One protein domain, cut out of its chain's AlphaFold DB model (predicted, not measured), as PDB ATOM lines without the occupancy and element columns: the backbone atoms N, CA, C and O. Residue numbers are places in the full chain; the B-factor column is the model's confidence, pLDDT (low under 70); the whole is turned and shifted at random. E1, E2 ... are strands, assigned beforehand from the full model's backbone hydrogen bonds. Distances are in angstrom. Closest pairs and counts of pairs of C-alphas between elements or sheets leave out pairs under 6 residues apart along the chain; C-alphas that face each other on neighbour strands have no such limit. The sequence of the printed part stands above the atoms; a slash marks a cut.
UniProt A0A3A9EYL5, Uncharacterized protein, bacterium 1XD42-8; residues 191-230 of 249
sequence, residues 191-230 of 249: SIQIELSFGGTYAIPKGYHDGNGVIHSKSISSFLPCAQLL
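AT A GLANCE: This is residues 191 to 230 of the 249 residues of an uncharacterized protein of bacterium 1XD42-8 (UniProt A0A3A9EYL5). With little regular structure, this is a wide loop closed by two short parallel strands, E1 and E2, side by side, and a tail beyond E2 whose residues 224 to 230 stick out. The wide loop is the stretch from E1 round to E2, residues 197 to 213. The printed part has 40 residues with no named helix and two named strands, E1 then E2; the class is all strand, with 8 residues in named elements. It is extended, with a radius of gyration of the C-alphas of 14.4 A, and spans 47 by 16 by 7 A.

IN THESE COORDINATES: E1, residues 193 to 196, begins at C-alpha 193 (-20.397, -42.247, 42.814) and is 10.1 A long. E2, residues 214 to 217, is 10.2 A long and ends at C-alpha 217 (-20.051, -33.150, 49.352).

HOW THE PARTS SIT: E1 and E2 are parallel neighbours, 16 degrees between their directions. C-alphas 196 and 217 face each other at 4.5 A. N 196 and O 216, 2.8 A apart, are within hydrogen-bond range.

THE WHOLE: The farthest C-alphas, of Tyr 208 and Leu 230, are 47.0 A apart. The printed part has no cut. The link from E1 to E2 is long, with 17 residues. Residues 221 to 230 have pLDDT under 70.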
ATOM      1  N   SER A 191     -19.423 -49.943  41.955       96.12
ATOM      2  CA  SER A 191     -18.922 -48.640  42.401       96.12
ATOM      3  C   SER A 191     -20.036 -47.603  42.327       96.12
ATOM      4  O   SER A 191     -20.568 -47.320  41.251       96.12
ATOM      5  N   ILE A 192     -20.363 -46.996  43.465       95.25
ATOM      6  CA  ILE A 192     -21.338 -45.910  43.544       95.25
ATOM      7  C   ILE A 192     -20.599 -44.572  43.668       95.25
ATOM      8  O   ILE A 192     -19.781 -44.396  44.568       95.25
ATOM      9  N   GLN A 193     -20.922 -43.618  42.792       94.56
ATOM     10  CA  GLN A 193     -20.397 -42.247  42.814       94.56
ATOM     11  C   GLN A 193     -21.534 -41.267  43.123       94.56
ATOM     12  O   GLN A 193     -22.472 -41.155  42.333       94.56
ATOM     13  N   ILE A 194     -21.471 -40.566  44.260       94.19
ATOM     14  CA  ILE A 194     -22.521 -39.621  44.686       94.19
ATOM     15  C   ILE A 194     -21.910 -38.286  45.099       94.19
ATOM     16  O   ILE A 194     -21.030 -38.229  45.954       94.19
ATOM     17  N   GLU A 195     -22.471 -37.201  44.565       92.00
ATOM     18  CA  GLU A 195     -22.242 -35.845  45.058       92.00
ATOM     19  C   GLU A 195     -23.429 -35.375  45.915       92.00
ATOM     20  O   GLU A 195     -24.561 -35.272  45.437       92.00
ATOM     21  N   LEU A 196     -23.175 -35.048  47.182       91.19
ATOM     22  CA  LEU A 196     -24.191 -34.573  48.121       91.19
ATOM     23  C   LEU A 196     -24.250 -33.045  48.196       91.19
ATOM     24  O   LEU A 196     -23.235 -32.357  48.274       91.19
ATOM     25  N   SER A 197     -25.468 -32.505  48.247       85.81
ATOM     26  CA  SER A 197     -25.692 -31.096  48.602       85.81
ATOM     27  C   SER A 197     -25.598 -30.891  50.121       85.81
ATOM     28  O   SER A 197     -25.683 -31.853  50.882       85.81
ATOM     29  N   PHE A 198     -25.439 -29.644  50.583       80.81
ATOM     30  CA  PHE A 198     -25.388 -29.331  52.018       80.81
ATOM     31  C   PHE A 198     -26.644 -29.815  52.748       80.81
ATOM     32  O   PHE A 198     -27.759 -29.512  52.335       80.81
ATOM     33  N   GLY A 199     -26.449 -30.579  53.826       81.44
ATOM     34  CA  GLY A 199     -27.538 -31.223  54.569       81.44
ATOM     35  C   GLY A 199     -28.171 -32.429  53.860       81.44
ATOM     36  O   GLY A 199     -29.116 -33.010  54.386       81.44
ATOM     37  N   GLY A 200     -27.668 -32.817  52.684       88.44
ATOM     38  CA  GLY A 200     -28.098 -34.012  51.967       88.44
ATOM     39  C   GLY A 200     -27.644 -35.291  52.664       88.44
ATOM     40  O   GLY A 200     -26.605 -35.329  53.321       88.44
ATOM     41  N   THR A 201     -28.422 -36.355  52.492       91.69
ATOM     42  CA  THR A 201     -28.106 -37.690  53.007       91.69
ATOM     43  C   THR A 201     -28.182 -38.707  51.875       91.69
ATOM     44  O   THR A 201     -28.927 -38.524  50.912       91.69
ATOM     45  N   TYR A 202     -27.390 -39.773  51.983       93.00
ATOM     46  CA  TYR A 202     -27.431 -40.909  51.069       93.00
ATOM     47  C   TYR A 202     -27.482 -42.200  51.879       93.00
ATOM     48  O   TYR A 202     -26.610 -42.451  52.711       93.00
ATOM     49  N   ALA A 203     -28.515 -43.007  51.645       94.81
ATOM     50  CA  ALA A 203     -28.618 -44.336  52.222       94.81
ATOM     51  C   ALA A 203     -27.838 -45.315  51.341       94.81
ATOM     52  O   ALA A 203     -28.182 -45.517  50.178       94.81
ATOM     53  N   ILE A 204     -26.792 -45.927  51.896       93.50
ATOM     54  CA  ILE A 204     -26.004 -46.931  51.181       93.50
ATOM     55  C   ILE A 204     -26.841 -48.215  51.091       93.50
ATOM     56  O   ILE A 204     -27.205 -48.766  52.137       93.50
ATOM     57  N   PRO A 205     -27.166 -48.706  49.881       94.00
ATOM     58  CA  PRO A 205     -27.939 -49.931  49.741       94.00
ATOM     59  C   PRO A 205     -27.149 -51.133  50.274       94.00
ATOM     60  O   PRO A 205     -25.926 -51.222  50.114       94.00
ATOM     61  N   LYS A 206     -27.858 -52.089  50.885       94.69
ATOM     62  CA  LYS A 206     -27.288 -53.397  51.236       94.69
ATOM     63  C   LYS A 206     -26.843 -54.106  49.951       94.69
ATOM     64  O   LYS A 206     -27.525 -54.029  48.934       94.69
ATOM     65  N   GLY A 207     -25.719 -54.807  50.008       95.38
ATOM     66  CA  GLY A 207     -25.183 -55.574  48.886       95.38
ATOM     67  C   GLY A 207     -23.668 -55.467  48.815       95.38
ATOM     68  O   GLY A 207     -23.036 -54.860  49.682       95.38
ATOM     69  N   TYR A 208     -23.095 -56.061  47.779       96.56
ATOM     70  CA  TYR A 208     -21.669 -55.972  47.501       96.56
ATOM     71  C   TYR A 208     -21.332 -54.623  46.863       96.56
ATOM     72  O   TYR A 208     -21.964 -54.233  45.883       96.56
ATOM     73  N   HIS A 209     -20.324 -53.941  47.399       95.44
ATOM     74  CA  HIS A 209     -19.711 -52.754  46.803       95.44
ATOM     75  C   HIS A 209     -18.266 -53.106  46.467       95.44
ATOM     76  O   HIS A 209     -17.596 -53.771  47.253       95.44
ATOM     77  N   ASP A 210     -17.780 -52.667  45.313       95.50
ATOM     78  CA  ASP A 210     -16.466 -53.077  44.798       95.50
ATOM     79  C   ASP A 210     -15.275 -52.342  45.445       95.50
ATOM     80  O   ASP A 210     -14.127 -52.571  45.074       95.50
ATOM     81  N   GLY A 211     -15.549 -51.454  46.406       94.88
ATOM     82  CA  GLY A 211     -14.550 -50.646  47.106       94.88
ATOM     83  C   GLY A 211     -14.076 -49.405  46.343       94.88
ATOM     84  O   GLY A 211     -13.341 -48.606  46.917       94.88
ATOM     85  N   ASN A 212     -14.518 -49.191  45.098       95.44
ATOM     86  CA  ASN A 212     -14.141 -48.025  44.285       95.44
ATOM     87  C   ASN A 212     -15.150 -46.867  44.386       95.44
ATOM     88  O   ASN A 212     -15.000 -45.855  43.702       95.44
ATOM     89  N   GLY A 213     -16.225 -47.028  45.161       94.81
ATOM     90  CA  GLY A 213     -17.253 -46.004  45.345       94.81
ATOM     91  C   GLY A 213     -16.737 -44.786  46.117       94.81
ATOM     92  O   GLY A 213     -15.979 -44.930  47.074       94.81
ATOM     93  N   VAL A 214     -17.172 -43.586  45.730       94.19
ATOM     94  CA  VAL A 214     -16.829 -42.330  46.415       94.19
ATOM     95  C   VAL A 214     -18.092 -41.507  46.654       94.19
ATOM     96  O   VAL A 214     -18.920 -41.318  45.762       94.19
ATOM     97  N   ILE A 215     -18.229 -41.000  47.881       92.50
ATOM     98  CA  ILE A 215     -19.263 -40.037  48.261       92.50
ATOM     99  C   ILE A 215     -18.559 -38.741  48.652       92.50
ATOM    100  O   ILE A 215     -17.816 -38.716  49.634       92.50
ATOM    101  N   HIS A 216     -18.800 -37.661  47.911       90.25
ATOM    102  CA  HIS A 216     -18.257 -36.339  48.231       90.25
ATOM    103  C   HIS A 216     -19.365 -35.301  48.385       90.25
ATOM    104  O   HIS A 216     -20.431 -35.399  47.784       90.25
ATOM    105  N   SER A 217     -19.134 -34.284  49.213       88.31
ATOM    106  CA  SER A 217     -20.051 -33.150  49.352       88.31
ATOM    107  C   SER A 217     -19.676 -32.024  48.395       88.31
ATOM    108  O   SER A 217     -18.493 -31.785  48.144       88.31
ATOM    109  N   LYS A 218     -20.667 -31.248  47.954       85.38
ATOM    110  CA  LYS A 218     -20.424 -29.966  47.287       85.38
ATOM    111  C   LYS A 218     -19.595 -29.038  48.176       85.38
ATOM    112  O   LYS A 218     -19.755 -29.011  49.396       85.38
ATOM    113  N   SER A 219     -18.715 -28.258  47.554       80.75
ATOM    114  CA  SER A 219     -17.921 -27.242  48.250       80.75
ATOM    115  C   SER A 219     -18.806 -26.117  48.791       80.75
ATOM    116  O   SER A 219     -19.758 -25.701  48.138       80.75
ATOM    117  N   ILE A 220     -18.454 -25.538  49.944       71.44
ATOM    118  CA  ILE A 220     -19.211 -24.426  50.558       71.44
ATOM    119  C   ILE A 220     -19.262 -23.187  49.657       71.44
ATOM    120  O   ILE A 220     -20.227 -22.421  49.680       71.44
ATOM    121  N   SER A 221     -18.258 -23.044  48.790       68.88
ATOM    122  CA  SER A 221     -18.188 -22.007  47.763       68.88
ATOM    123  C   SER A 221     -19.283 -22.115  46.699       68.88
ATOM    124  O   SER A 221     -19.562 -21.120  46.038       68.88
ATOM    125  N   SER A 222     -19.935 -23.272  46.539       64.69
ATOM    126  CA  SER A 222     -21.066 -23.422  45.617       64.69
ATOM    127  C   SER A 222     -22.406 -22.980  46.221       64.69
ATOM    128  O   SER A 222     -23.399 -22.953  45.499       64.69
ATOM    129  N   PHE A 223     -22.470 -22.690  47.529       60.97
ATOM    130  CA  PHE A 223     -23.712 -22.322  48.229       60.97
ATOM    131  C   PHE A 223     -23.829 -20.820  48.518       60.97
ATOM    132  O   PHE A 223     -24.931 -20.282  48.581       60.97
ATOM    133  N   LEU A 224     -22.704 -20.119  48.671       57.31
ATOM    134  CA  LEU A 224     -22.698 -18.671  48.851       57.31
ATOM    135  C   LEU A 224     -22.460 -17.995  47.494       57.31
ATOM    136  O   LEU A 224     -21.343 -18.092  46.982       57.31
ATOM    137  N   PRO A 225     -23.419 -17.243  46.910       56.72
ATOM    138  CA  PRO A 225     -23.022 -16.231  45.944       56.72
ATOM    139  C   PRO A 225     -22.080 -15.284  46.697       56.72
ATOM    140  O   PRO A 225     -22.461 -14.688  47.706       56.72
ATOM    141  N   CYS A 226     -20.830 -15.194  46.239       52.62
ATOM    142  CA  CYS A 226     -19.719 -14.453  46.857       52.62
ATOM    143  C   CYS A 226     -20.110 -13.040  47.366       52.62
ATOM    144  O   CYS A 226     -19.544 -12.530  48.332       52.62
ATOM    145  N   ALA A 227     -21.155 -12.439  46.789       52.19
ATOM    146  CA  ALA A 227     -21.739 -11.162  47.188       52.19
ATOM    147  C   ALA A 227     -22.292 -11.091  48.633       52.19
ATOM    148  O   ALA A 227     -22.321 -10.003  49.207       52.19
ATOM    149  N   GLN A 228     -22.722 -12.196  49.257       51.31
ATOM    150  CA  GLN A 228     -23.462 -12.129  50.531       51.31
ATOM    151  C   GLN A 228     -22.572 -12.155  51.792       51.31
ATOM    152  O   GLN A 228     -23.004 -11.718  52.860       51.31
ATOM    153  N   LEU A 229     -21.315 -12.611  51.681       48.94
ATOM    154  CA  LEU A 229     -20.377 -12.698  52.814       48.94
ATOM    155  C   LEU A 229     -19.620 -11.378  53.061       48.94
ATOM    156  O   LEU A 229     -19.365 -11.009  54.208       48.94
ATOM    157  N   LEU A 230     -19.336 -10.615  52.000       50.38
ATOM    158  CA  LEU A 230     -18.671  -9.304  52.081       50.38
ATOM    159  C   LEU A 230     -19.546  -8.210  52.725       50.38
ATOM    160  O   LEU A 230     -19.015  -7.206  53.195       50.38
TER     161      LEU A 230